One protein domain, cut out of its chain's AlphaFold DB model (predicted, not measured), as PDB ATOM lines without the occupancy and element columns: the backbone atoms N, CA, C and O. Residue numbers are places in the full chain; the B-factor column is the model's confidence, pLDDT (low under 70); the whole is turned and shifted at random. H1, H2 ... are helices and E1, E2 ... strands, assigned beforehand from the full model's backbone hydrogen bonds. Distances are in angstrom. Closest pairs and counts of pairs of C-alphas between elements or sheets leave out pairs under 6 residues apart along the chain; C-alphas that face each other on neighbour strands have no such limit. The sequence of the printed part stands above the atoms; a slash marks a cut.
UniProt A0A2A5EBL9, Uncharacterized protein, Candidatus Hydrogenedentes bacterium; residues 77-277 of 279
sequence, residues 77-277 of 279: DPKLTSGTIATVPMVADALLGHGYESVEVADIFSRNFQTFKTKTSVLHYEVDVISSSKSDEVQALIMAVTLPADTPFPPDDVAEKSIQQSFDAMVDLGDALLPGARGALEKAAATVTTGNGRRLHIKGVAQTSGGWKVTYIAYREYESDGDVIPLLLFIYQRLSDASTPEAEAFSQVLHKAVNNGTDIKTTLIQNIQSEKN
ATOM      1  N   ASP A  77      21.492 -26.271  22.445       43.94
ATOM      2  CA  ASP A  77      20.927 -27.578  22.112       43.94
ATOM      3  C   ASP A  77      20.770 -27.686  20.581       43.94
ATOM      4  O   ASP A  77      19.978 -26.952  19.978       43.94
ATOM      5  N   PRO A  78      21.523 -28.569  19.900       45.28
ATOM      6  CA  PRO A  78      21.472 -28.675  18.445       45.28
ATOM      7  C   PRO A  78      20.106 -29.146  17.922       45.28
ATOM      8  O   PRO A  78      19.835 -29.001  16.730       45.28
ATOM      9  N   LYS A  79      19.223 -29.684  18.777       43.78
ATOM     10  CA  LYS A  79      17.917 -30.233  18.372       43.78
ATOM     11  C   LYS A  79      16.894 -29.194  17.908       43.78
ATOM     12  O   LYS A  79      15.943 -29.564  17.228       43.78
ATOM     13  N   LEU A  80      17.079 -27.919  18.248       48.53
ATOM     14  CA  LEU A  80      16.187 -26.826  17.841       48.53
ATOM     15  C   LEU A  80      16.682 -26.109  16.572       48.53
ATOM     16  O   LEU A  80      16.115 -25.098  16.165       48.53
ATOM     17  N   THR A  81      17.717 -26.631  15.899       40.59
ATOM     18  CA  THR A  81      18.279 -25.991  14.703       40.59
ATOM     19  C   THR A  81      17.560 -26.398  13.407       40.59
ATOM     20  O   THR A  81      17.481 -27.563  13.042       40.59
ATOM     21  N   SER A  82      17.079 -25.378  12.683       40.53
ATOM     22  CA  SER A  82      16.659 -25.364  11.270       40.53
ATOM     23  C   SER A  82      15.579 -26.365  10.808       40.53
ATOM     24  O   SER A  82      15.873 -27.462  10.342       40.53
ATOM     25  N   GLY A  83      14.328 -25.892  10.741       47.62
ATOM     26  CA  GLY A  83      13.258 -26.475   9.909       47.62
ATOM     27  C   GLY A  83      12.306 -27.438  10.620       47.62
ATOM     28  O   GLY A  83      11.254 -27.761  10.074       47.62
ATOM     29  N   THR A  84      12.632 -27.863  11.839       55.56
ATOM     30  CA  THR A  84      11.741 -28.666  12.683       55.56
ATOM     31  C   THR A  84      10.755 -27.756  13.414       55.56
ATOM     32  O   THR A  84      11.136 -26.716  13.949       55.56
ATOM     33  N   ILE A  85       9.475 -28.132  13.424       65.69
ATOM     34  CA  ILE A  85       8.459 -27.420  14.202       65.69
ATOM     35  C   ILE A  85       8.753 -27.662  15.685       65.69
ATOM     36  O   ILE A  85       8.836 -28.811  16.112       65.69
ATOM     37  N   ALA A  86       8.936 -26.587  16.457       76.38
ATOM     38  CA  ALA A  86       9.163 -26.682  17.893       76.38
ATOM     39  C   ALA A  86       7.948 -27.334  18.573       76.38
ATOM     40  O   ALA A  86       6.815 -26.886  18.380       76.38
ATOM     41  N   THR A  87       8.185 -28.385  19.356       85.62
ATOM     42  CA  THR A  87       7.152 -29.055  20.156       85.62
ATOM     43  C   THR A  87       7.295 -28.702  21.632       85.62
ATOM     44  O   THR A  87       8.379 -28.327  22.084       85.62
ATOM     45  N   VAL A  88       6.206 -28.834  22.393       86.44
ATOM     46  CA  VAL A  88       6.194 -28.561  23.836       86.44
ATOM     47  C   VAL A  88       7.291 -29.341  24.571       86.44
ATOM     48  O   VAL A  88       8.055 -28.691  25.280       86.44
ATOM     49  N   PRO A  89       7.483 -30.665  24.366       88.31
ATOM     50  CA  PRO A  89       8.558 -31.394  25.043       88.31
ATOM     51  C   PRO A  89       9.958 -30.882  24.691       88.31
ATOM     52  O   PRO A  89      10.806 -30.781  25.568       88.31
ATOM     53  N   MET A  90      10.203 -30.507  23.429       85.94
ATOM     54  CA  MET A  90      11.511 -29.982  23.012       85.94
ATOM     55  C   MET A  90      11.827 -28.640  23.678       85.94
ATOM     56  O   MET A  90      12.950 -28.421  24.127       85.94
ATOM     57  N   VAL A  91      10.842 -27.741  23.743       87.12
ATOM     58  CA  VAL A  91      10.998 -26.441  24.406       87.12
ATOM     59  C   VAL A  91      11.104 -26.612  25.922       87.12
ATOM     60  O   VAL A  91      11.926 -25.950  26.549       87.12
ATOM     61  N   ALA A  92      10.324 -27.523  26.506       88.25
ATOM     62  CA  ALA A  92      10.386 -27.854  27.924       88.25
ATOM     63  C   ALA A  92      11.773 -28.376  28.321       88.25
ATOM     64  O   ALA A  92      12.373 -27.848  29.255       88.25
ATOM     65  N   ASP A  93      12.313 -29.349  27.584       84.81
ATOM     66  CA  ASP A  93      13.655 -29.893  27.821       84.81
ATOM     67  C   ASP A  93      14.724 -28.796  27.740       84.81
ATOM     68  O   ASP A  93      15.609 -28.721  28.596       84.81
ATOM     69  N   ALA A  94      14.616 -27.899  26.754       84.19
ATOM     70  CA  ALA A  94      15.522 -26.765  26.627       84.19
ATOM     71  C   ALA A  94      15.420 -25.812  27.829       84.19
ATOM     72  O   ALA A  94      16.448 -25.432  28.385       84.19
ATOM     73  N   LEU A  95      14.212 -25.457  28.277       85.81
ATOM     74  CA  LEU A  95      13.993 -24.584  29.438       85.81
ATOM     75  C   LEU A  95      14.532 -25.201  30.735       85.81
ATOM     76  O   LEU A  95      15.234 -24.527  31.491       85.81
ATOM     77  N   LEU A  96      14.281 -26.494  30.963       86.69
ATOM     78  CA  LEU A  96      14.853 -27.241  32.087       86.69
ATOM     79  C   LEU A  96      16.388 -27.245  32.020       86.69
ATOM     80  O   LEU A  96      17.063 -27.004  33.020       86.69
ATOM     81  N   GLY A  97      16.949 -27.436  30.822       80.81
ATOM     82  CA  GLY A  97      18.385 -27.327  30.560       80.81
ATOM     83  C   GLY A  97      18.964 -25.928  30.808       80.81
ATOM     84  O   GLY A  97      20.167 -25.815  31.024       80.81
ATOM     85  N   HIS A  98      18.133 -24.882  30.826       77.69
ATOM     86  CA  HIS A  98      18.498 -23.501  31.174       77.69
ATOM     87  C   HIS A  98      18.209 -23.154  32.647       77.69
ATOM     88  O   HIS A  98      18.319 -21.994  33.040       77.69
ATOM     89  N   GLY A  99      17.858 -24.141  33.480       84.56
ATOM     90  CA  GLY A  99      17.614 -23.932  34.910       84.56
ATOM     91  C   GLY A  99      16.258 -23.304  35.230       84.56
ATOM     92  O   GLY A  99      16.095 -22.702  36.294       84.56
ATOM     93  N   TYR A 100      15.288 -23.417  34.321       88.81
ATOM     94  CA  TYR A 100      13.891 -23.154  34.645       88.81
ATOM     95  C   TYR A 100      13.256 -24.378  35.298       88.81
ATOM     96  O   TYR A 100      13.601 -25.516  34.995       88.81
ATOM     97  N   GLU A 101      12.275 -24.139  36.157       91.69
ATOM     98  CA  GLU A 101      11.474 -25.174  36.796       91.69
ATOM     99  C   GLU A 101      10.063 -25.166  36.204       91.69
ATOM    100  O   GLU A 101       9.472 -24.100  36.024       91.69
ATOM    101  N   SER A 102       9.509 -26.344  35.905       90.88
ATOM    102  CA  SER A 102       8.102 -26.479  35.502       90.88
ATOM    103  C   SER A 102       7.212 -26.304  36.729       90.88
ATOM    104  O   SER A 102       7.326 -27.072  37.684       90.88
ATOM    105  N   VAL A 103       6.310 -25.325  36.698       88.31
ATOM    106  CA  VAL A 103       5.499 -24.948  37.869       88.31
ATOM    107  C   VAL A 103       4.037 -25.336  37.703       88.31
ATOM    108  O   VAL A 103       3.407 -25.792  38.653       88.31
ATOM    109  N   GLU A 104       3.489 -25.162  36.502       82.62
ATOM    110  CA  GLU A 104       2.051 -25.282  36.280       82.62
ATOM    111  C   GLU A 104       1.744 -25.757  34.861       82.62
ATOM    112  O   GLU A 104       2.431 -25.387  33.908       82.62
ATOM    113  N   VAL A 105       0.683 -26.557  34.739       83.56
ATOM    114  CA  VAL A 105       0.042 -26.897  33.468       83.56
ATOM    115  C   VAL A 105      -1.431 -26.517  33.574       83.56
ATOM    116  O   VAL A 105      -2.116 -26.985  34.483       83.56
ATOM    117  N   ALA A 106      -1.915 -25.684  32.657       81.69
ATOM    118  CA  ALA A 106      -3.294 -25.208  32.633       81.69
ATOM    119  C   ALA A 106      -3.892 -25.304  31.226       81.69
ATOM    120  O   ALA A 106      -3.205 -25.069  30.238       81.69
ATOM    121  N   ASP A 107      -5.190 -25.591  31.129       79.19
ATOM    122  CA  ASP A 107      -5.915 -25.565  29.858       79.19
ATOM    123  C   ASP A 107      -6.813 -24.326  29.784       79.19
ATOM    124  O   ASP A 107      -7.752 -24.155  30.565       79.19
ATOM    125  N   ILE A 108      -6.532 -23.451  28.821       71.19
ATOM    126  CA  ILE A 108      -7.190 -22.151  28.649       71.19
ATOM    127  C   ILE A 108      -7.561 -22.017  27.164       71.19
ATOM    128  O   ILE A 108      -6.707 -22.154  26.300       71.19
ATOM    129  N   PHE A 109      -8.836 -21.778  26.828       70.19
ATOM    130  CA  PHE A 109      -9.307 -21.659  25.429       70.19
ATOM    131  C   PHE A 109      -8.910 -22.829  24.492       70.19
ATOM    132  O   PHE A 109      -8.553 -22.622  23.334       70.19
ATOM    133  N   SER A 110      -8.982 -24.084  24.955       74.94
ATOM    134  CA  SER A 110      -8.510 -25.257  24.179       74.94
ATOM    135  C   SER A 110      -7.029 -25.167  23.770       74.94
ATOM    136  O   SER A 110      -6.610 -25.711  22.738       74.94
ATOM    137  N   ARG A 111      -6.240 -24.452  24.572       76.69
ATOM    138  CA  ARG A 111      -4.788 -24.387  24.511       76.69
ATOM    139  C   ARG A 111      -4.218 -24.901  25.817       76.69
ATOM    140  O   ARG A 111      -4.762 -24.599  26.877       76.69
ATOM    141  N   ASN A 112      -3.139 -25.659  25.714       85.31
ATOM    142  CA  ASN A 112      -2.374 -26.073  26.870       85.31
ATOM    143  C   ASN A 112      -1.307 -25.014  27.147       85.31
ATOM    144  O   ASN A 112      -0.615 -24.578  26.228       85.31
ATOM    145  N   PHE A 113      -1.220 -24.585  28.398       86.81
ATOM    146  CA  PHE A 113      -0.222 -23.667  28.920       86.81
ATOM    147  C   PHE A 113       0.682 -24.446  29.853       86.81
ATOM    148  O   PHE A 113       0.233 -24.884  30.910       86.81
ATOM    149  N   GLN A 114       1.955 -24.562  29.499       90.00
ATOM    150  CA  GLN A 114       2.976 -25.076  30.396       90.00
ATOM    151  C   GLN A 114       3.880 -23.933  30.850       90.00
ATOM    152  O   GLN A 114       4.535 -23.283  30.037       90.00
ATOM    153  N   THR A 115       3.887 -23.685  32.159       89.62
ATOM    154  CA  THR A 115       4.574 -22.548  32.777       89.62
ATOM    155  C   THR A 115       5.901 -22.977  33.369       89.62
ATOM    156  O   THR A 115       5.962 -23.893  34.195       89.62
ATOM    157  N   PHE A 116       6.940 -22.229  33.029       89.62
ATOM    158  CA  PHE A 116       8.287 -22.396  33.539       89.62
ATOM    159  C   PHE A 116       8.734 -21.132  34.254       89.62
ATOM    160  O   PHE A 116       8.514 -20.029  33.756       89.62
ATOM    161  N   LYS A 117       9.379 -21.274  35.411       89.00
ATOM    162  CA  LYS A 117       9.876 -20.131  36.180       89.00
ATOM    163  C   LYS A 117      11.338 -20.301  36.537       89.00
ATOM    164  O   LYS A 117      11.794 -21.397  36.843       89.00
ATOM    165  N   THR A 118      12.059 -19.193  36.532       88.81
ATOM    166  CA  THR A 118      13.362 -19.088  37.179       88.81
ATOM    167  C   THR A 118      13.494 -17.711  37.808       88.81
ATOM    168  O   THR A 118      12.673 -16.817  37.589       88.81
ATOM    169  N   LYS A 119      14.513 -17.524  38.636       79.44
ATOM    170  CA  LYS A 119      14.762 -16.240  39.278       79.44
ATOM    171  C   LYS A 119      16.243 -15.952  39.370       79.44
ATOM    172  O   LYS A 119      17.066 -16.834  39.593       79.44
ATOM    173  N   THR A 120      16.545 -14.673  39.259       72.44
ATOM    174  CA  THR A 120      17.806 -14.100  39.718       72.44
ATOM    175  C   THR A 120      17.608 -13.533  41.122       72.44
ATOM    176  O   THR A 120      16.541 -13.665  41.720       72.44
ATOM    177  N   SER A 121      18.635 -12.884  41.665       65.56
ATOM    178  CA  SER A 121      18.531 -12.177  42.943       65.56
ATOM    179  C   SER A 121      17.562 -10.989  42.912       65.56
ATOM    180  O   SER A 121      17.071 -10.605  43.969       65.56
ATOM    181  N   VAL A 122      17.304 -10.405  41.734       69.12
ATOM    182  CA  VAL A 122      16.510  -9.170  41.581       69.12
ATOM    183  C   VAL A 122      15.230  -9.399  40.783       69.12
ATOM    184  O   VAL A 122      14.198  -8.833  41.117       69.12
ATOM    185  N   LEU A 123      15.289 -10.218  39.733       77.31
ATOM    186  CA  LEU A 123      14.202 -10.384  38.768       77.31
ATOM    187  C   LEU A 123      13.729 -11.830  38.699       77.31
ATOM    188  O   LEU A 123      14.530 -12.768  38.776       77.31
ATOM    189  N   HIS A 124      12.428 -11.991  38.512       82.19
ATOM    190  CA  HIS A 124      11.766 -13.249  38.220       82.19
ATOM    191  C   HIS A 124      11.513 -13.357  36.721       82.19
ATOM    192  O   HIS A 124      11.210 -12.371  36.051       82.19
ATOM    193  N   TYR A 125      11.638 -14.570  36.203       84.81
ATOM    194  CA  TYR A 125      11.457 -14.883  34.799       84.81
ATOM    195  C   TYR A 125      10.393 -15.960  34.699       84.81
ATOM    196  O   TYR A 125      10.474 -16.986  35.377       84.81
ATOM    197  N   GLU A 126       9.414 -15.732  33.842       87.62
ATOM    198  CA  GLU A 126       8.354 -16.682  33.540       87.62
ATOM    199  C   GLU A 126       8.328 -16.930  32.036       87.62
ATOM    200  O   GLU A 126       8.461 -15.991  31.251       87.62
ATOM    201  N   VAL A 127       8.186 -18.190  31.640       89.25
ATOM    202  CA  VAL A 127       8.000 -18.600  30.250       89.25
ATOM    203  C   VAL A 127       6.777 -19.496  30.168       89.25
ATOM    204  O   VAL A 127       6.750 -20.568  30.768       89.25
ATOM    205  N   ASP A 128       5.794 -19.074  29.386       88.25
ATOM    206  CA  ASP A 128       4.637 -19.878  29.025       88.25
ATOM    207  C   ASP A 128       4.821 -20.468  27.641       88.25
ATOM    208  O   ASP A 128       4.935 -19.746  26.645       88.25
ATOM    209  N   VAL A 129       4.812 -21.795  27.592       90.06
ATOM    210  CA  VAL A 129       4.790 -22.580  26.364       90.06
ATOM    211  C   VAL A 129       3.348 -22.937  26.060       90.06
ATOM    212  O   VAL A 129       2.681 -23.581  26.867       90.06
ATOM    213  N   ILE A 130       2.863 -22.490  24.902       86.19
ATOM    214  CA  ILE A 130       1.452 -22.600  24.539       86.19
ATOM    215  C   ILE A 130       1.313 -23.474  23.302       86.19
ATOM    216  O   ILE A 130       1.882 -23.172  22.249       86.19
ATOM    217  N   SER A 131       0.504 -24.520  23.414       86.56
ATOM    218  CA  SER A 131       0.134 -25.407  22.311       86.56
ATOM    219  C   SER A 131      -1.378 -25.573  22.214       86.56
ATOM    220  O   SER A 131      -2.140 -25.108  23.063       86.56
ATOM    221  N   SER A 132      -1.846 -26.231  21.156       81.94
ATOM    222  CA  SER A 132      -3.258 -26.598  21.054       81.94
ATOM    223  C   SER A 132      -3.552 -27.878  21.834       81.94
ATOM    224  O   SER A 132      -2.718 -28.770  21.892       81.94
ATOM    225  N   SER A 133      -4.782 -28.060  22.315       77.12
ATOM    226  CA  SER A 133      -5.191 -29.333  22.940       77.12
ATOM    227  C   SER A 133      -5.141 -30.555  22.006       77.12
ATOM    228  O   SER A 133      -5.356 -31.680  22.448       77.12
ATOM    229  N   LYS A 134      -4.902 -30.348  20.705       79.88
ATOM    230  CA  LYS A 134      -4.883 -31.389  19.666       79.88
ATOM    231  C   LYS A 134      -3.495 -31.629  19.069       79.88
ATOM    232  O   LYS A 134      -3.369 -32.478  18.192       79.88
ATOM    233  N   SER A 135      -2.489 -30.852  19.466       83.19
ATOM    234  CA  SER A 135      -1.149 -30.898  18.882       83.19
ATOM    235  C   SER A 135      -0.126 -30.355  19.865       83.19
ATOM    236  O   SER A 135      -0.326 -29.275  20.417       83.19
ATOM    237  N   ASP A 136       0.996 -31.058  19.987       84.75
ATOM    238  CA  ASP A 136       2.142 -30.639  20.795       84.75
ATOM    239  C   ASP A 136       2.996 -29.568  20.105       84.75
ATOM    240  O   ASP A 136       4.013 -29.150  20.650       84.75
ATOM    241  N   GLU A 137       2.631 -29.124  18.901       86.38
ATOM    242  CA  GLU A 137       3.309 -28.008  18.245       86.38
ATOM    243  C   GLU A 137       3.110 -26.712  19.038       86.38
ATOM    244  O   GLU A 137       1.990 -26.336  19.398       86.38
ATOM    245  N   VAL A 138       4.214 -26.004  19.276       86.06
ATOM    246  CA  VAL A 138       4.190 -24.709  19.950       86.06
ATOM    247  C   VAL A 138       3.569 -23.676  19.013       86.06
ATOM    248  O   VAL A 138       4.018 -23.474  17.883       86.06
ATOM    249  N   GLN A 139       2.531 -23.012  19.510       81.19
ATOM    250  CA  GLN A 139       1.796 -21.958  18.811       81.19
ATOM    251  C   GLN A 139       2.223 -20.573  19.287       81.19
ATOM    252  O   GLN A 139       2.291 -19.619  18.503       81.19
ATOM    253  N   ALA A 140       2.535 -20.460  20.578       83.31
ATOM    254  CA  ALA A 140       3.069 -19.242  21.152       83.31
ATOM    255  C   ALA A 140       4.039 -19.516  22.306       83.31
ATOM    256  O   ALA A 140       3.929 -20.516  23.013       83.31
ATOM    257  N   LEU A 141       4.972 -18.583  22.490       87.06
ATOM    258  CA  LEU A 141       5.796 -18.450  23.685       87.06
ATOM    259  C   LEU A 141       5.590 -17.054  24.253       87.06
ATOM    260  O   LEU A 141       5.715 -16.065  23.526       87.06
ATOM    261  N   ILE A 142       5.299 -16.974  25.545       86.19
ATOM    262  CA  ILE A 142       5.225 -15.709  26.274       86.19
ATOM    263  C   ILE A 142       6.319 -15.742  27.321       86.19
ATOM    264  O   ILE A 142       6.365 -16.657  28.128       86.19
ATOM    265  N   MET A 143       7.206 -14.758  27.301       87.31
ATOM    266  CA  MET A 143       8.279 -14.639  28.275       87.31
ATOM    267  C   MET A 143       8.136 -13.310  28.998       87.31
ATOM    268  O   MET A 143       8.077 -12.255  28.363       87.31
ATOM    269  N   ALA A 144       8.079 -13.356  30.319       84.69
ATOM    270  CA  ALA A 144       7.918 -12.193  31.169       84.69
ATOM    271  C   ALA A 144       9.101 -12.074  32.128       84.69
ATOM    272  O   ALA A 144       9.560 -13.062  32.698       84.69
ATOM    273  N   VAL A 145       9.573 -10.844  32.310       82.69
ATOM    274  CA  VAL A 145      10.540 -10.472  33.341       82.69
ATOM    275  C   VAL A 145       9.814  -9.577  34.326       82.69
ATOM    276  O   VAL A 145       9.309  -8.523  33.939       82.69
ATOM    277  N   THR A 146       9.744  -9.982  35.585       77.31
ATOM    278  CA  THR A 146       9.008  -9.265  36.630       77.31
ATOM    279  C   THR A 146       9.896  -9.001  37.841       77.31
ATOM    280  O   THR A 146      10.918  -9.659  38.045       77.31
ATOM    281  N   LEU A 147       9.516  -8.018  38.653       72.31
ATOM    282  CA  LEU A 147      10.032  -7.902  40.015       72.31
ATOM    283  C   LEU A 147       9.236  -8.842  40.933       72.31
ATOM    284  O   LEU A 147       8.055  -9.095  40.668       72.31
ATOM    285  N   PRO A 148       9.843  -9.363  42.013       69.44
ATOM    286  CA  PRO A 148       9.088 -10.058  43.042       69.44
ATOM    287  C   PRO A 148       7.997  -9.139  43.602       69.44
ATOM    288  O   PRO A 148       8.206  -7.931  43.741       69.44
ATOM    289  N   ALA A 149       6.850  -9.723  43.955       64.88
ATOM    290  CA  ALA A 149       5.775  -8.990  44.618       64.88
ATOM    291  C   ALA A 149       6.319  -8.236  45.844       64.88
ATOM    292  O   ALA A 149       7.237  -8.713  46.517       64.88
ATOM    293  N   ASP A 150       5.786  -7.039  46.087       63.97
ATOM    294  CA  ASP A 150       6.176  -6.150  47.190       63.97
ATOM    295  C   ASP A 150       7.638  -5.656  47.165       63.97
ATOM    296  O   ASP A 150       8.104  -5.032  48.121       63.97
ATOM    297  N   THR A 151       8.376  -5.886  46.071       63.06
ATOM    298  CA  THR A 151       9.732  -5.343  45.905       63.06
ATOM    299  C   THR A 151       9.651  -3.927  45.333       63.06
ATOM    300  O   THR A 151       9.096  -3.748  44.247       63.06
ATOM    301  N   PRO A 152      10.196  -2.903  46.018       63.88
ATOM    302  CA  PRO A 152      10.235  -1.557  45.465       63.88
ATOM    303  C   PRO A 152      11.073  -1.544  44.186       63.88
ATOM    304  O   PRO A 152      12.074  -2.260  44.083       63.88
ATOM    305  N   PHE A 153      10.682  -0.706  43.227       65.00
ATOM    306  CA  PHE A 153      11.457  -0.544  42.004       65.00
ATOM    307  C   PHE A 153      12.899  -0.124  42.357       65.00
ATOM    308  O   PHE A 153      13.083   0.789  43.171       65.00
ATOM    309  N   PRO A 154      13.926  -0.804  41.815       63.69
ATOM    310  CA  PRO A 154      15.311  -0.489  42.137       63.69
ATOM    311  C   PRO A 154      15.699   0.910  41.623       63.69
ATOM    312  O   PRO A 154      15.065   1.413  40.698       63.69
ATOM    313  N   PRO A 155      16.749   1.545  42.179       63.06
ATOM    314  CA  PRO A 155      17.285   2.799  41.644       63.06
ATOM    315  C   PRO A 155      17.606   2.701  40.144       63.06
ATOM    316  O   PRO A 155      18.028   1.639  39.683       63.06
ATOM    317  N   ASP A 156      17.444   3.802  39.402       62.09
ATOM    318  CA  ASP A 156      17.522   3.831  37.931       62.09
ATOM    319  C   ASP A 156      18.797   3.180  37.362       62.09
ATOM    320  O   ASP A 156      18.731   2.435  36.387       62.09
ATOM    321  N   ASP A 157      19.954   3.388  37.994       61.62
ATOM    322  CA  ASP A 157      21.247   2.846  37.555       61.62
ATOM    323  C   ASP A 157      21.366   1.319  37.725       61.62
ATOM    324  O   ASP A 157      22.075   0.644  36.967       61.62
ATOM    325  N   VAL A 158      20.666   0.762  38.715       63.38
ATOM    326  CA  VAL A 158      20.550  -0.684  38.954       63.38
ATOM    327  C   VAL A 158      19.473  -1.285  38.052       63.38
ATOM    328  O   VAL A 158      19.670  -2.370  37.496       63.38
ATOM    329  N   ALA A 159      18.358  -0.572  37.879       65.06
ATOM    330  CA  ALA A 159      17.254  -0.966  37.018       65.06
ATOM    331  C   ALA A 159      17.706  -1.082  35.558       65.06
ATOM    332  O   ALA A 159      17.500  -2.123  34.943       65.06
ATOM    333  N   GLU A 160      18.390  -0.068  35.025       66.25
ATOM    334  CA  GLU A 160      18.833  -0.016  33.627       66.25
ATOM    335  C   GLU A 160      19.751  -1.194  33.271       66.25
ATOM    336  O   GLU A 160      19.517  -1.898  32.286       66.25
ATOM    337  N   LYS A 161      20.756  -1.476  34.112       68.12
ATOM    338  CA  LYS A 161      21.668  -2.612  33.901       68.12
ATOM    339  C   LYS A 161      20.948  -3.951  33.978       68.12
ATOM    340  O   LYS A 161      21.195  -4.816  33.143       68.12
ATOM    341  N   SER A 162      20.073  -4.118  34.968       69.69
ATOM    342  CA  SER A 162      19.333  -5.369  35.159       69.69
ATOM    343  C   SER A 162      18.367  -5.611  33.998       69.69
ATOM    344  O   SER A 162      18.311  -6.717  33.475       69.69
ATOM    345  N   ILE A 163      17.679  -4.566  33.531       72.62
ATOM    346  CA  ILE A 163      16.779  -4.612  32.375       72.62
ATOM    347  C   ILE A 163      17.546  -4.974  31.100       72.62
ATOM    348  O   ILE A 163      17.102  -5.855  30.366       72.62
ATOM    349  N   GLN A 164      18.700  -4.349  30.843       74.19
ATOM    350  CA  GLN A 164      19.507  -4.669  29.663       74.19
ATOM    351  C   GLN A 164      20.023  -6.112  29.704       74.19
ATOM    352  O   GLN A 164      19.926  -6.827  28.713       74.19
ATOM    353  N   GLN A 165      20.505  -6.576  30.859       75.81
ATOM    354  CA  GLN A 165      20.945  -7.964  31.026       75.81
ATOM    355  C   GLN A 165      19.798  -8.960  30.833       75.81
ATOM    356  O   GLN A 165      19.979  -9.988  30.184       75.81
ATOM    357  N   SER A 166      18.610  -8.659  31.362       79.69
ATOM    358  CA  SER A 166      17.419  -9.478  31.134       79.69
ATOM    359  C   SER A 166      16.996  -9.479  29.671       79.69
ATOM    360  O   SER A 166      16.586 -10.522  29.170       79.69
ATOM    361  N   PHE A 167      17.108  -8.345  28.977       80.62
ATOM    362  CA  PHE A 167      16.864  -8.279  27.541       80.62
ATOM    363  C   PHE A 167      17.830  -9.195  26.783       80.62
ATOM    364  O   PHE A 167      17.373 -10.048  26.030       80.62
ATOM    365  N   ASP A 168      19.134  -9.084  27.036       80.50
ATOM    366  CA  ASP A 168      20.154  -9.900  26.370       80.50
ATOM    367  C   ASP A 168      19.951 -11.401  26.650       80.50
ATOM    368  O   ASP A 168      19.981 -12.217  25.727       80.50
ATOM    369  N   ALA A 169      19.643 -11.769  27.898       80.50
ATOM    370  CA  ALA A 169      19.345 -13.150  28.276       80.50
ATOM    371  C   ALA A 169      18.089 -13.695  27.572       80.50
ATOM    372  O   ALA A 169      18.082 -14.834  27.111       80.50
ATOM    373  N   MET A 170      17.035 -12.883  27.447       81.12
ATOM    374  CA  MET A 170      15.812 -13.269  26.732       81.12
ATOM    375  C   MET A 170      16.010 -13.330  25.214       81.12
ATOM    376  O   MET A 170      15.358 -14.131  24.548       81.12
ATOM    377  N   VAL A 171      16.916 -12.521  24.659       80.19
ATOM    378  CA  VAL A 171      17.338 -12.623  23.256       80.19
ATOM    379  C   VAL A 171      18.045 -13.950  23.004       80.19
ATOM    380  O   VAL A 171      17.695 -14.648  22.051       80.19
ATOM    381  N   ASP A 172      18.999 -14.314  23.859       81.00
ATOM    382  CA  ASP A 172      19.724 -15.581  23.751       81.00
ATOM    383  C   ASP A 172      18.784 -16.781  23.937       81.00
ATOM    384  O   ASP A 172      18.825 -17.722  23.142       81.00
ATOM    385  N   LEU A 173      17.882 -16.722  24.924       82.88
ATOM    386  CA  LEU A 173      16.868 -17.753  25.137       82.88
ATOM    387  C   LEU A 173      15.918 -17.858  23.938       82.88
ATOM    388  O   LEU A 173      15.636 -18.957  23.469       82.88
ATOM    389  N   GLY A 174      15.448 -16.731  23.403       78.75
ATOM    390  CA  GLY A 174      14.603 -16.703  22.214       78.75
ATOM    391  C   GLY A 174      15.262 -17.392  21.021       78.75
ATOM    392  O   GLY A 174      14.614 -18.198  20.360       78.75
ATOM    393  N   ASP A 175      16.548 -17.125  20.775       80.06
ATOM    394  CA  ASP A 175      17.322 -17.753  19.694       80.06
ATOM    395  C   ASP A 175      17.555 -19.254  19.920       80.06
ATOM    396  O   ASP A 175      17.538 -20.034  18.968       80.06
ATOM    397  N   ALA A 176      17.734 -19.663  21.181       78.06
ATOM    398  CA  ALA A 176      17.857 -21.067  21.555       78.06
ATOM    399  C   ALA A 176      16.540 -21.835  21.364       78.06
ATOM    400  O   ALA A 176      16.560 -22.987  20.934       78.06
ATOM    401  N   LEU A 177      15.400 -21.202  21.665       81.12
ATOM    402  CA  LEU A 177      14.080 -21.829  21.589       81.12
ATOM    403  C   LEU A 177      13.465 -21.782  20.186       81.12
ATOM    404  O   LEU A 177      12.734 -22.697  19.809       81.12
ATOM    405  N   LEU A 178      13.730 -20.724  19.416       77.25
ATOM    406  CA  LEU A 178      13.111 -20.474  18.117       77.25
ATOM    407  C   LEU A 178      14.143 -19.979  17.084       77.25
ATOM    408  O   LEU A 178      14.702 -18.889  17.231       77.25
ATOM    409  N   PRO A 179      14.338 -20.696  15.959       68.44
ATOM    410  CA  PRO A 179      15.276 -20.285  14.917       68.44
ATOM    411  C   PRO A 179      15.022 -18.874  14.373       68.44
ATOM    412  O   PRO A 179      13.937 -18.562  13.873       68.44
ATOM    413  N   GLY A 180      16.056 -18.029  14.403       68.81
ATOM    414  CA  GLY A 180      16.007 -16.675  13.843       68.81
ATOM    415  C   GLY A 180      15.209 -15.674  14.683       68.81
ATOM    416  O   GLY A 180      14.939 -14.565  14.211       68.81
ATOM    417  N   ALA A 181      14.839 -16.042  15.913       73.62
ATOM    418  CA  ALA A 181      14.160 -15.165  16.855       73.62
ATOM    419  C   ALA A 181      15.008 -13.950  17.238       73.62
ATOM    420  O   ALA A 181      14.457 -12.853  17.305       73.62
ATOM    421  N   ARG A 182      16.334 -14.104  17.386       79.81
ATOM    422  CA  ARG A 182      17.248 -13.008  17.753       79.81
ATOM    423  C   ARG A 182      17.081 -11.776  16.870       79.81
ATOM    424  O   ARG A 182      16.726 -10.702  17.346       79.81
ATOM    425  N   GLY A 183      17.276 -11.945  15.562       73.94
ATOM    426  CA  GLY A 183      17.228 -10.828  14.619       73.94
ATOM    427  C   GLY A 183      15.838 -10.194  14.501       73.94
ATOM    428  O   GLY A 183      15.730  -9.017  14.166       73.94
ATOM    429  N   ALA A 184      14.766 -10.945  14.769       75.56
ATOM    430  CA  ALA A 184      13.423 -10.378  14.842       75.56
ATOM    431  C   ALA A 184      13.204  -9.623  16.157       75.56
ATOM    432  O   ALA A 184      12.659  -8.525  16.126       75.56
ATOM    433  N   LEU A 185      13.660 -10.147  17.293       78.75
ATOM    434  CA  LEU A 185      13.515  -9.477  18.580       78.75
ATOM    435  C   LEU A 185      14.307  -8.165  18.639       78.75
ATOM    436  O   LEU A 185      13.757  -7.140  19.034       78.75
ATOM    437  N   GLU A 186      15.552  -8.160  18.166       76.31
ATOM    438  CA  GLU A 186      16.373  -6.945  18.067       76.31
ATOM    439  C   GLU A 186      15.696  -5.889  17.171       76.31
ATOM    440  O   GLU A 186      15.632  -4.708  17.519       76.31
ATOM    441  N   LYS A 187      15.091  -6.308  16.048       73.56
ATOM    442  CA  LYS A 187      14.282  -5.415  15.199       73.56
ATOM    443  C   LYS A 187      13.030  -4.917  15.913       73.56
ATOM    444  O   LYS A 187      12.715  -3.737  15.804       73.56
ATOM    445  N   ALA A 188      12.324  -5.781  16.639       69.88
ATOM    446  CA  ALA A 188      11.150  -5.388  17.407       69.88
ATOM    447  C   ALA A 188      11.540  -4.302  18.422       69.88
ATOM    448  O   ALA A 188      10.947  -3.228  18.404       69.88
ATOM    449  N   ALA A 189      12.607  -4.504  19.194       69.56
ATOM    450  CA  ALA A 189      13.138  -3.508  20.127       69.56
ATOM    451  C   ALA A 189      13.565  -2.190  19.449       69.56
ATOM    452  O   ALA A 189      13.389  -1.118  20.023       69.56
ATOM    453  N   ALA A 190      14.057  -2.233  18.208       66.12
ATOM    454  CA  ALA A 190      14.396  -1.029  17.445       66.12
ATOM    455  C   ALA A 190      13.170  -0.274  16.884       66.12
ATOM    456  O   ALA A 190      13.239   0.929  16.652       66.12
ATOM    457  N   THR A 191      12.042  -0.958  16.661       60.31
ATOM    458  CA  THR A 191      10.797  -0.376  16.095       60.31
ATOM    459  C   THR A 191       9.862   0.244  17.130       60.31
ATOM    460  O   THR A 191       8.693   0.511  16.851       60.31
ATOM    461  N   VAL A 192      10.362   0.443  18.340       61.12
ATOM    462  CA  VAL A 192       9.576   0.912  19.466       61.12
ATOM    463  C   VAL A 192       8.900   2.249  19.173       61.12
ATOM    464  O   VAL A 192       9.553   3.254  18.893       61.12
ATOM    465  N   THR A 193       7.577   2.274  19.310       52.72
ATOM    466  CA  THR A 193       6.785   3.507  19.262       52.72
ATOM    467  C   THR A 193       6.410   3.949  20.673       52.72
ATOM    468  O   THR A 193       5.834   3.168  21.432       52.72
ATOM    469  N   THR A 194       6.696   5.201  21.026       50.75
ATOM    470  CA  THR A 194       6.256   5.813  22.288       50.75
ATOM    471  C   THR A 194       4.805   6.288  22.166       50.75
ATOM    472  O   THR A 194       4.508   7.134  21.323       50.75
ATOM    473  N   GLY A 195       3.898   5.758  22.989       43.59
ATOM    474  CA  GLY A 195       2.524   6.265  23.105       43.59
ATOM    475  C   GLY A 195       2.425   7.422  24.107       43.59
ATOM    476  O   GLY A 195       3.088   7.397  25.132       43.59
ATOM    477  N   ASN A 196       1.576   8.423  23.856       36.66
ATOM    478  CA  ASN A 196       1.419   9.610  24.724       36.66
ATOM    479  C   ASN A 196       0.444   9.404  25.914       36.66
ATOM    480  O   ASN A 196      -0.196  10.354  26.362       36.66
ATOM    481  N   GLY A 197       0.265   8.170  26.394       38.03
ATOM    482  CA  GLY A 197      -0.675   7.832  27.474       38.03
ATOM    483  C   GLY A 197       0.021   7.607  28.816       38.03
ATOM    484  O   GLY A 197       1.166   7.179  28.840       38.03
ATOM    485  N   ARG A 198      -0.689   7.848  29.928       35.56
ATOM    486  CA  ARG A 198      -0.195   7.713  31.318       35.56
ATOM    487  C   ARG A 198       0.440   6.349  31.642       35.56
ATOM    488  O   ARG A 198       1.299   6.302  32.494       35.56
ATOM    489  N   ARG A 199       0.081   5.278  30.925       46.72
ATOM    490  CA  ARG A 199       0.768   3.975  30.955       46.72
ATOM    491  C   ARG A 199       1.785   3.910  29.817       46.72
ATOM    492  O   ARG A 199       1.493   3.380  28.743       46.72
ATOM    493  N   LEU A 200       2.953   4.512  30.019       51.09
ATOM    494  CA  LEU A 200       4.017   4.575  29.015       51.09
ATOM    495  C   LEU A 200       4.681   3.198  28.854       51.09
ATOM    496  O   LEU A 200       5.717   2.931  29.453       51.09
ATOM    497  N   HIS A 201       4.115   2.312  28.038       57.50
ATOM    498  CA  HIS A 201       4.857   1.152  27.553       57.50
ATOM    499  C   HIS A 201       5.381   1.399  26.142       57.50
ATOM    500  O   HIS A 201       4.796   2.103  25.315       57.50
ATOM    501  N   ILE A 202       6.541   0.822  25.898       63.91
ATOM    502  CA  ILE A 202       7.290   0.887  24.664       63.91
ATOM    503  C   ILE A 202       7.035  -0.439  23.956       63.91
ATOM    504  O   ILE A 202       7.360  -1.486  24.504       63.91
ATOM    505  N   LYS A 203       6.427  -0.407  22.768       69.94
ATOM    506  CA  LYS A 203       6.063  -1.615  22.018       69.94
ATOM    507  C   LYS A 203       6.695  -1.610  20.643       69.94
ATOM    508  O   LYS A 203       6.602  -0.614  19.927       69.94
ATOM    509  N   GLY A 204       7.253  -2.748  20.260       65.50
ATOM    510  CA  GLY A 204       7.736  -2.992  18.912       65.50
ATOM    511  C   GLY A 204       7.385  -4.391  18.427       65.50
ATOM    512  O   GLY A 204       7.125  -5.301  19.218       65.50
ATOM    513  N   VAL A 205       7.310  -4.551  17.107       71.69
ATOM    514  CA  VAL A 205       6.854  -5.789  16.466       71.69
ATOM    515  C   VAL A 205       7.727  -6.081  15.258       71.69
ATOM    516  O   VAL A 205       7.971  -5.210  14.428       71.69
ATOM    517  N   ALA A 206       8.138  -7.333  15.125       75.25
ATOM    518  CA  ALA A 206       8.853  -7.835  13.966       75.25
ATOM    519  C   ALA A 206       8.350  -9.228  13.583       75.25
ATOM    520  O   ALA A 206       7.499  -9.819  14.251       75.25
ATOM    521  N   GLN A 207       8.875  -9.752  12.481       73.25
ATOM    522  CA  GLN A 207       8.570 -11.094  12.008       73.25
ATOM    523  C   GLN A 207       9.859 -11.817  11.611       73.25
ATOM    524  O   GLN A 207      10.787 -11.197  11.085       73.25
ATOM    525  N   THR A 208       9.912 -13.124  11.861       69.81
ATOM    526  CA  THR A 208      10.970 -14.009  11.365       69.81
ATOM    527  C   THR A 208      10.594 -14.546   9.983       69.81
ATOM    528  O   THR A 208       9.417 -14.696   9.653       69.81
ATOM    529  N   SER A 209      11.591 -14.913   9.175       67.62
ATOM    530  CA  SER A 209      11.362 -15.631   7.910       67.62
ATOM    531  C   SER A 209      10.760 -17.027   8.118       67.62
ATOM    532  O   SER A 209      10.165 -17.575   7.198       67.62
ATOM    533  N   GLY A 210      10.895 -17.588   9.324       67.00
ATOM    534  CA  GLY A 210      10.309 -18.866   9.735       67.00
ATOM    535  C   GLY A 210       8.827 -18.790  10.111       67.00
ATOM    536  O   GLY A 210       8.283 -19.773  10.603       67.00
ATOM    537  N   GLY A 211       8.173 -17.641   9.911       75.00
ATOM    538  CA  GLY A 211       6.736 -17.499  10.126       75.00
ATOM    539  C   GLY A 211       6.343 -17.220  11.575       75.00
ATOM    540  O   GLY A 211       5.247 -17.598  11.979       75.00
ATOM    541  N   TRP A 212       7.201 -16.559  12.354       78.12
ATOM    542  CA  TRP A 212       6.885 -16.114  13.714       78.12
ATOM    543  C   TRP A 212       6.738 -14.600  13.774       78.12
ATOM    544  O   TRP A 212       7.569 -13.869  13.241       78.12
ATOM    545  N   LYS A 213       5.710 -14.123  14.466       78.75
ATOM    546  CA  LYS A 213       5.571 -12.734  14.900       78.75
ATOM    547  C   LYS A 213       6.217 -12.589  16.270       78.75
ATOM    548  O   LYS A 213       5.863 -13.322  17.188       78.75
ATOM    549  N   VAL A 214       7.117 -11.625  16.403       78.94
ATOM    550  CA  VAL A 214       7.784 -11.286  17.661       78.94
ATOM    551  C   VAL A 214       7.289  -9.923  18.112       78.94
ATOM    552  O   VAL A 214       7.374  -8.954  17.362       78.94
ATOM    553  N   THR A 215       6.743  -9.848  19.320       76.69
ATOM    554  CA  THR A 215       6.321  -8.600  19.960       76.69
ATOM    555  C   THR A 215       7.160  -8.391  21.208       76.69
ATOM    556  O   THR A 215       7.244  -9.278  22.051       76.69
ATOM    557  N   TYR A 216       7.762  -7.214  21.315       79.81
ATOM    558  CA  TYR A 216       8.526  -6.780  22.475       79.81
ATOM    559  C   TYR A 216       7.805  -5.624  23.149       79.81
ATOM    560  O   TYR A 216       7.372  -4.690  22.463       79.81
ATOM    561  N   ILE A 217       7.685  -5.688  24.475       73.50
ATOM    562  CA  ILE A 217       7.130  -4.612  25.287       73.50
ATOM    563  C   ILE A 217       8.003  -4.366  26.508       73.50
ATOM    564  O   ILE A 217       8.294  -5.293  27.259       73.50
ATOM    565  N   ALA A 218       8.362  -3.104  26.722       73.38
ATOM    566  CA  ALA A 218       8.935  -2.629  27.973       73.38
ATOM    567  C   ALA A 218       7.937  -1.713  28.678       73.38
ATOM    568  O   ALA A 218       7.491  -0.716  28.100       73.38
ATOM    569  N   TYR A 219       7.600  -2.035  29.918       67.50
ATOM    570  CA  TYR A 219       6.714  -1.226  30.748       67.50
ATOM    571  C   TYR A 219       7.555  -0.244  31.564       67.50
ATOM    572  O   TYR A 219       8.522  -0.643  32.208       67.50
ATOM    573  N   ARG A 220       7.226   1.057  31.508       54.62
ATOM    574  CA  ARG A 220       7.967   2.090  32.259       54.62
ATOM    575  C   ARG A 220       7.444   2.343  33.668       54.62
ATOM    576  O   ARG A 220       8.158   2.958  34.449       54.62
ATOM    577  N   GLU A 221       6.229   1.913  33.989       52.88
ATOM    578  CA  GLU A 221       5.633   2.131  35.306       52.88
ATOM    579  C   GLU A 221       5.242   0.784  35.914       52.88
ATOM    580  O   GLU A 221       4.403   0.064  35.375       52.88
ATOM    581  N   TYR A 222       5.885   0.447  37.033       52.50
ATOM    582  CA  TYR A 222       5.366  -0.522  37.991       52.50
ATOM    583  C   TYR A 222       4.201   0.179  38.695       52.50
ATOM    584  O   TYR A 222       4.428   1.178  39.382       52.50
ATOM    585  N   GLU A 223       2.956  -0.246  38.461       46.91
ATOM    586  CA  GLU A 223       1.827   0.371  39.161       46.91
ATOM    587  C   GLU A 223       1.970   0.071  40.660       46.91
ATOM    588  O   GLU A 223       2.033  -1.076  41.095       46.91
ATOM    589  N   SER A 224       2.035   1.137  41.456       41.41
ATOM    590  CA  SER A 224       2.147   1.131  42.920       41.41
ATOM    591  C   SER A 224       0.989   0.422  43.641       41.41
ATOM    592  O   SER A 224       0.992   0.356  44.868       41.41
ATOM    593  N   ASP A 225       0.003  -0.080  42.896       45.50
ATOM    594  CA  ASP A 225      -1.280  -0.579  43.390       45.50
ATOM    595  C   ASP A 225      -1.294  -2.102  43.639       45.50
ATOM    596  O   ASP A 225      -2.347  -2.687  43.875       45.50
ATOM    597  N   GLY A 226      -0.123  -2.751  43.665       44.28
ATOM    598  CA  GLY A 226       0.019  -4.154  44.082       44.28
ATOM    599  C   GLY A 226      -0.217  -5.190  42.979       44.28
ATOM    600  O   GLY A 226      -0.074  -6.386  43.233       44.28
ATOM    601  N   ASP A 227      -0.509  -4.750  41.755       51.53
ATOM    602  CA  ASP A 227      -0.575  -5.621  40.584       51.53
ATOM    603  C   ASP A 227       0.837  -5.889  40.030       51.53
ATOM    604  O   ASP A 227       1.619  -4.974  39.766       51.53
ATOM    605  N   VAL A 228       1.178  -7.167  39.830       56.72
ATOM    606  CA  VAL A 228       2.474  -7.584  39.266       56.72
ATOM    607  C   VAL A 228       2.470  -7.329  37.757       56.72
ATOM    608  O   VAL A 228       2.085  -8.189  36.964       56.72
ATOM    609  N   ILE A 229       2.899  -6.136  37.349       61.16
ATOM    610  CA  ILE A 229       3.109  -5.795  35.936       61.16
ATOM    611  C   ILE A 229       4.525  -6.233  35.528       61.16
ATOM    612  O   ILE A 229       5.493  -5.898  36.220       61.16
ATOM    613  N   PRO A 230       4.692  -6.980  34.420       68.12
ATOM    614  CA  PRO A 230       6.020  -7.326  33.933       68.12
ATOM    615  C   PRO A 230       6.803  -6.076  33.536       68.12
ATOM    616  O   PRO A 230       6.254  -5.161  32.943       68.12
ATOM    617  N   LEU A 231       8.105  -6.046  33.817       74.38
ATOM    618  CA  LEU A 231       9.001  -4.991  33.339       74.38
ATOM    619  C   LEU A 231       9.269  -5.144  31.844       74.38
ATOM    620  O   LEU A 231       9.212  -4.177  31.085       74.38
ATOM    621  N   LEU A 232       9.538  -6.381  31.425       78.75
ATOM    622  CA  LEU A 232       9.757  -6.748  30.035       78.75
ATOM    623  C   LEU A 232       8.859  -7.920  29.668       78.75
ATOM    624  O   LEU A 232       8.684  -8.857  30.447       78.75
ATOM    625  N   LEU A 233       8.322  -7.871  28.459       81.00
ATOM    626  CA  LEU A 233       7.438  -8.887  27.924       81.00
ATOM    627  C   LEU A 233       7.806  -9.181  26.469       81.00
ATOM    628  O   LEU A 233       7.893  -8.282  25.630       81.00
ATOM    629  N   PHE A 234       7.988 -10.462  26.179       86.06
ATOM    630  CA  PHE A 234       8.393 -10.990  24.886       86.06
ATOM    631  C   PHE A 234       7.356 -12.010  24.441       86.06
ATOM    632  O   PHE A 234       7.058 -12.953  25.166       86.06
ATOM    633  N   ILE A 235       6.786 -11.822  23.257       83.62
ATOM    634  CA  ILE A 235       5.739 -12.702  22.740       83.62
ATOM    635  C   ILE A 235       6.128 -13.172  21.358       83.62
ATOM    636  O   ILE A 235       6.271 -12.368  20.436       83.62
ATOM    637  N   TYR A 236       6.228 -14.483  21.218       83.56
ATOM    638  CA  TYR A 236       6.445 -15.168  19.961       83.56
ATOM    639  C   TYR A 236       5.157 -15.886  19.601       83.56
ATOM    640  O   TYR A 236       4.671 -16.700  20.375       83.56
ATOM    641  N   GLN A 237       4.594 -15.589  18.438       80.38
ATOM    642  CA  GLN A 237       3.358 -16.208  17.971       80.38
ATOM    643  C   GLN A 237       3.541 -16.698  16.542       80.38
ATOM    644  O   GLN A 237       4.007 -15.951  15.677       80.38
ATOM    645  N   ARG A 238       3.161 -17.941  16.273       77.44
ATOM    646  CA  ARG A 238       3.253 -18.510  14.933       77.44
ATOM    647  C   ARG A 238       2.194 -17.883  14.021       77.44
ATOM    648  O   ARG A 238       1.020 -17.789  14.369       77.44
ATOM    649  N   LEU A 239       2.600 -17.443  12.831       71.06
ATOM    650  CA  LEU A 239       1.718 -16.766  11.872       71.06
ATOM    651  C   LEU A 239       0.677 -17.711  11.267       71.06
ATOM    652  O   LEU A 239      -0.429 -17.274  10.958       71.06
ATOM    653  N   SER A 240       1.011 -18.996  11.114       66.62
ATOM    654  CA  SER A 240       0.096 -20.003  10.564       66.62
ATOM    655  C   SER A 240      -1.108 -20.275  11.460       66.62
ATOM    656  O   SER A 240      -2.124 -20.747  10.968       66.62
ATOM    657  N   ASP A 241      -1.021 -19.962  12.755       59.41
ATOM    658  CA  ASP A 241      -2.149 -20.156  13.660       59.41
ATOM    659  C   ASP A 241      -3.206 -19.058  13.500       59.41
ATOM    660  O   ASP A 241      -4.358 -19.292  13.830       59.41
ATOM    661  N   ALA A 242      -2.896 -17.905  12.895       53.25
ATOM    662  CA  ALA A 242      -3.851 -16.801  12.734       53.25
ATOM    663  C   ALA A 242      -5.063 -17.111  11.824       53.25
ATOM    664  O   ALA A 242      -5.965 -16.286  11.725       53.25
ATOM    665  N   SER A 243      -5.096 -18.263  11.146       49.19
ATOM    666  CA  SER A 243      -6.145 -18.621  10.182       49.19
ATOM    667  C   SER A 243      -7.302 -19.455  10.749       49.19
ATOM    668  O   SER A 243      -8.190 -19.827   9.983       49.19
ATOM    669  N   THR A 244      -7.307 -19.789  12.045       57.84
ATOM    670  CA  THR A 244      -8.431 -20.510  12.687       57.84
ATOM    671  C   THR A 244      -9.212 -19.581  13.624       57.84
ATOM    672  O   THR A 244      -8.572 -18.790  14.319       57.84
ATOM    673  N   PRO A 245     -10.557 -19.665  13.700       64.50
ATOM    674  CA  PRO A 245     -11.356 -18.800  14.575       64.50
ATOM    675  C   PRO A 245     -10.932 -18.852  16.049       64.50
ATOM    676  O   PRO A 245     -10.886 -17.827  16.726       64.50
ATOM    677  N   GLU A 246     -10.560 -20.030  16.554       61.16
ATOM    678  CA  GLU A 246     -10.117 -20.208  17.939       61.16
ATOM    679  C   GLU A 246      -8.774 -19.520  18.206       61.16
ATOM    680  O   GLU A 246      -8.554 -18.944  19.272       61.16
ATOM    681  N   ALA A 247      -7.863 -19.559  17.236       60.66
ATOM    682  CA  ALA A 247      -6.591 -18.863  17.343       60.66
ATOM    683  C   ALA A 247      -6.729 -17.354  17.116       60.66
ATOM    684  O   ALA A 247      -5.968 -16.590  17.707       60.66
ATOM    685  N   GLU A 248      -7.697 -16.912  16.310       62.34
ATOM    686  CA  GLU A 248      -8.044 -15.499  16.178       62.34
ATOM    687  C   GLU A 248      -8.574 -14.949  17.508       62.34
ATOM    688  O   GLU A 248      -8.063 -13.937  17.985       62.34
ATOM    689  N   ALA A 249      -9.503 -15.653  18.162       64.88
ATOM    690  CA  ALA A 249     -10.008 -15.290  19.486       64.88
ATOM    691  C   ALA A 249      -8.883 -15.246  20.533       64.88
ATOM    692  O   ALA A 249      -8.721 -14.248  21.237       64.88
ATOM    693  N   PHE A 250      -8.033 -16.278  20.578       66.19
ATOM    694  CA  PHE A 250      -6.856 -16.292  21.449       66.19
ATOM    695  C   PHE A 250      -5.915 -15.106  21.172       66.19
ATOM    696  O   PHE A 250      -5.502 -14.411  22.100       66.19
ATOM    697  N   SER A 251      -5.622 -14.826  19.901       64.81
ATOM    698  CA  SER A 251      -4.775 -13.708  19.471       64.81
ATOM    699  C   SER A 251      -5.366 -12.353  19.864       64.81
ATOM    700  O   SER A 251      -4.641 -11.473  20.325       64.81
ATOM    701  N   GLN A 252      -6.683 -12.176  19.737       65.44
ATOM    702  CA  GLN A 252      -7.383 -10.958  20.146       65.44
ATOM    703  C   GLN A 252      -7.315 -10.748  21.663       65.44
ATOM    704  O   GLN A 252      -7.006  -9.641  22.111       65.44
ATOM    705  N   VAL A 253      -7.544 -11.797  22.462       64.25
ATOM    706  CA  VAL A 253      -7.459 -11.706  23.929       64.25
ATOM    707  C   VAL A 253      -6.020 -11.472  24.382       64.25
ATOM    708  O   VAL A 253      -5.786 -10.602  25.222       64.25
ATOM    709  N   LEU A 254      -5.050 -12.163  23.778       65.88
ATOM    710  CA  LEU A 254      -3.628 -11.925  24.010       65.88
ATOM    711  C   LEU A 254      -3.277 -10.473  23.677       65.88
ATOM    712  O   LEU A 254      -2.736  -9.766  24.516       65.88
ATOM    713  N   HIS A 255      -3.665  -9.970  22.503       65.06
ATOM    714  CA  HIS A 255      -3.443  -8.577  22.121       65.06
ATOM    715  C   HIS A 255      -4.090  -7.573  23.082       65.06
ATOM    716  O   HIS A 255      -3.481  -6.542  23.373       65.06
ATOM    717  N   LYS A 256      -5.285  -7.867  23.602       63.94
ATOM    718  CA  LYS A 256      -5.966  -7.041  24.605       63.94
ATOM    719  C   LYS A 256      -5.199  -7.023  25.930       63.94
ATOM    720  O   LYS A 256      -4.933  -5.941  26.441       63.94
ATOM    721  N   ALA A 257      -4.800  -8.184  26.450       62.28
ATOM    722  CA  ALA A 257      -4.024  -8.290  27.687       62.28
ATOM    723  C   ALA A 257      -2.683  -7.547  27.584       62.28
ATOM    724  O   ALA A 257      -2.333  -6.724  28.424       62.28
ATOM    725  N   VAL A 258      -2.000  -7.753  26.461       62.78
ATOM    726  CA  VAL A 258      -0.729  -7.122  26.099       62.78
ATOM    727  C   VAL A 258      -0.833  -5.600  26.014       62.78
ATOM    728  O   VAL A 258       0.066  -4.900  26.460       62.78
ATOM    729  N   ASN A 259      -1.919  -5.062  25.453       59.72
ATOM    730  CA  ASN A 259      -2.116  -3.610  25.377       59.72
ATOM    731  C   ASN A 259      -2.516  -2.996  26.730       59.72
ATOM    732  O   ASN A 259      -2.272  -1.812  26.956       59.72
ATOM    733  N   ASN A 260      -3.137  -3.782  27.611       56.12
ATOM    734  CA  ASN A 260      -3.597  -3.316  28.916       56.12
ATOM    735  C   ASN A 260      -2.497  -3.337  29.986       56.12
ATOM    736  O   ASN A 260      -2.672  -2.693  31.022       56.12
ATOM    737  N   GLY A 261      -1.384  -4.034  29.730       50.34
ATOM    738  CA  GLY A 261      -0.273  -4.192  30.672       50.34
ATOM    739  C   GLY A 261      -0.603  -5.035  31.897       50.34
ATOM    740  O   GLY A 261       0.077  -4.936  32.907       50.34
ATOM    741  N   THR A 262      -1.662  -5.833  31.825       55.81
ATOM    742  CA  THR A 262      -2.107  -6.712  32.904       55.81
ATOM    743  C   THR A 262      -1.463  -8.088  32.766       55.81
ATOM    744  O   THR A 262      -1.040  -8.471  31.671       55.81
ATOM    745  N   ASP A 263      -1.414  -8.859  33.857       59.81
ATOM    746  CA  ASP A 263      -1.032 -10.271  33.786       59.81
ATOM    747  C   ASP A 263      -1.892 -10.974  32.722       59.81
ATOM    748  O   ASP A 263      -3.131 -10.992  32.776       59.81
ATOM    749  N   ILE A 264      -1.208 -11.512  31.713       61.47
ATOM    750  CA  ILE A 264      -1.821 -12.104  30.532       61.47
ATOM    751  C   ILE A 264      -2.654 -13.317  30.921       61.47
ATOM    752  O   ILE A 264      -3.754 -13.473  30.393       61.47
ATOM    753  N   LYS A 265      -2.200 -14.128  31.881       59.44
ATOM    754  CA  LYS A 265      -2.941 -15.307  32.338       59.44
ATOM    755  C   LYS A 265      -4.200 -14.919  33.075       59.44
ATOM    756  O   LYS A 265      -5.280 -15.387  32.721       59.44
ATOM    757  N   THR A 266      -4.082 -14.014  34.042       61.12
ATOM    758  CA  THR A 266      -5.240 -13.502  34.780       61.12
ATOM    759  C   THR A 266      -6.259 -12.883  33.826       61.12
ATOM    760  O   THR A 266      -7.451 -13.177  33.911       61.12
ATOM    761  N   THR A 267      -5.800 -12.116  32.835       61.41
ATOM    762  CA  THR A 267      -6.672 -11.516  31.817       61.41
ATOM    763  C   THR A 267      -7.328 -12.574  30.925       61.41
ATOM    764  O   THR A 267      -8.519 -12.474  30.620       61.41
ATOM    765  N   LEU A 268      -6.589 -13.605  30.503       62.81
ATOM    766  CA  LEU A 268      -7.129 -14.721  29.723       62.81
ATOM    767  C   LEU A 268      -8.214 -15.468  30.516       62.81
ATOM    768  O   LEU A 268      -9.299 -15.706  29.990       62.81
ATOM    769  N   ILE A 269      -7.965 -15.762  31.794       62.41
ATOM    770  CA  ILE A 269      -8.899 -16.461  32.689       62.41
ATOM    771  C   ILE A 269     -10.150 -15.612  32.969       62.41
ATOM    772  O   ILE A 269     -11.270 -16.122  32.915       62.41
ATOM    773  N   GLN A 270      -9.990 -14.311  33.221       61.12
ATOM    774  CA  GLN A 270     -11.107 -13.396  33.475       61.12
ATOM    775  C   GLN A 270     -12.006 -13.220  32.245       61.12
ATOM    776  O   GLN A 270     -13.231 -13.226  32.388       61.12
ATOM    777  N   ASN A 271     -11.439 -13.122  31.034       59.09
ATOM    778  CA  ASN A 271     -12.258 -13.021  29.821       59.09
ATOM    779  C   ASN A 271     -13.105 -14.298  29.611       59.09
ATOM    780  O   ASN A 271     -14.290 -14.176  29.305       59.09
ATOM    781  N   ILE A 272     -12.577 -15.498  29.909       56.41
ATOM    782  CA  ILE A 272     -13.358 -16.760  29.890       56.41
ATOM    783  C   ILE A 272     -14.549 -16.692  30.847       56.41
ATOM    784  O   ILE A 272     -15.656 -17.125  30.517       56.41
ATOM    785  N   GLN A 273     -14.327 -16.180  32.057       54.81
ATOM    786  CA  GLN A 273     -15.385 -16.068  33.058       54.81
ATOM    787  C   GLN A 273     -16.445 -15.037  32.649       54.81
ATOM    788  O   GLN A 273     -17.626 -15.255  32.908       54.81
ATOM    789  N   SER A 274     -16.062 -13.951  31.972       56.41
ATOM    790  CA  SER A 274     -17.016 -12.959  31.464       56.41
ATOM    791  C   SER A 274     -17.852 -13.464  30.280       56.41
ATOM    792  O   SER A 274     -19.054 -13.211  30.238       56.41
ATOM    793  N   GLU A 275     -17.268 -14.249  29.367       52.72
ATOM    794  CA  GLU A 275     -17.994 -14.832  28.228       52.72
ATOM    795  C   GLU A 275     -18.988 -15.911  28.675       52.72
ATOM    796  O   GLU A 275     -20.097 -15.976  28.156       52.72
ATOM    797  N   LYS A 276     -18.654 -16.698  29.707       48.47
ATOM    798  CA  LYS A 276     -19.592 -17.661  30.317       48.47
ATOM    799  C   LYS A 276     -20.771 -17.010  31.048       48.47
ATOM    800  O   LYS A 276     -21.761 -17.688  31.298       48.47
ATOM    801  N   ASN A 277     -20.655 -15.731  31.404       41.84
ATOM    802  CA  ASN A 277     -21.661 -14.978  32.157       41.84
ATOM    803  C   ASN A 277     -22.424 -13.958  31.295       41.84
ATOM    804  O   ASN A 277     -23.199 -13.167  31.833       41.84
TER     805      ASN A 277
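What this domain is: This is residues 77 to 277 of the 279 residues of an uncharacterized protein of Candidatus Hydrogenedentes bacterium (UniProt A0A2A5EBL9). A twisted sheet of seven strands forms the core of a three-layer arrangement, helices on both faces of a sheet: H1, H2 and H3 pack on one face, and H5 is on the other with H6, which lies beside the strands, over none of them. The sheet curls round H1, and the long helix H2 runs along the strands. The printed part has 201 residues, with six named helices and seven named strands in the order H1 E1 E2 E3 E4 H2 H3 E5 E6 E7 H4 H5 H6. The sheet's order is E1 E2 E3 E4 E7 E6 E5, antiparallel throughout, and the class is mixed, helices and strands. The whole is compact, with a radius of gyration of the C-alphas of 16.2 A and spans of 46 by 45 by 32 A.

Where its parts are: The strands are E1, residues 101 to 108; E2, 111 to 119; E3, 124 to 132; E4, 135 to 146, 29.8 A long; E5, 201 to 207; E6, 212 to 219; and E7, 232 to 238. E4 bends by 54 degrees at residue 139. The helices are H1, residues 88 to 97, from C-alpha 88 at (6.194, -28.561, 23.836); H2, 156 to 177, 30.6 A long; H3, 181 to 190; H4, 239 to 243; H5, 245 to 260, 22.5 A long; and H6, 264 to 276, ending at C-alpha 276 at (-19.592, -17.661, 30.317).

How they stand to each other: E1 E2 E3 E4 and E5 E6 E7 are meanders, each strand the antiparallel neighbour of the one before. Between them, E4 and E7 are neighbours, with N 141 and O 236 within hydrogen-bond range at 2.8 A. H2 is on the sheet at a height of 8.6 A. On the same face, H3 is at a height of 7.1 A, and its closest C-alpha pair with E5 is Ala 188 and Val 205, 4.4 A. H2 and H3 form a helical hairpin and touch, closest at the C-alphas of Asp 175 and Ala 181, 5.0 A. H1 and H2 only just touch, with 3 pairs of C-alphas within 8 A, closest at Val 91 and Leu 177, 6.2 A. On the opposite face, H5 touches H6 at a steep tilt of 57 degrees, closest at the C-alphas of Ala 257 and Ile 264, 5.2 A. H4 and H5 touch only at the corner. Each O i to N i+4 pair is within range in H1, H3, H5 and H6; H2 has 17 of 18, and H4 0 of 1, with 1 of 2 O i to N i+3 pairs.

The domain as a whole: The C-alphas farthest apart, of Pro 78 and Asn 277, are 47.3 A apart. The printed part has no cut, and E6 to E7 is a long link. Its mean pLDDT is 70.1, and 98 residues are under 70, among them 240 to 277.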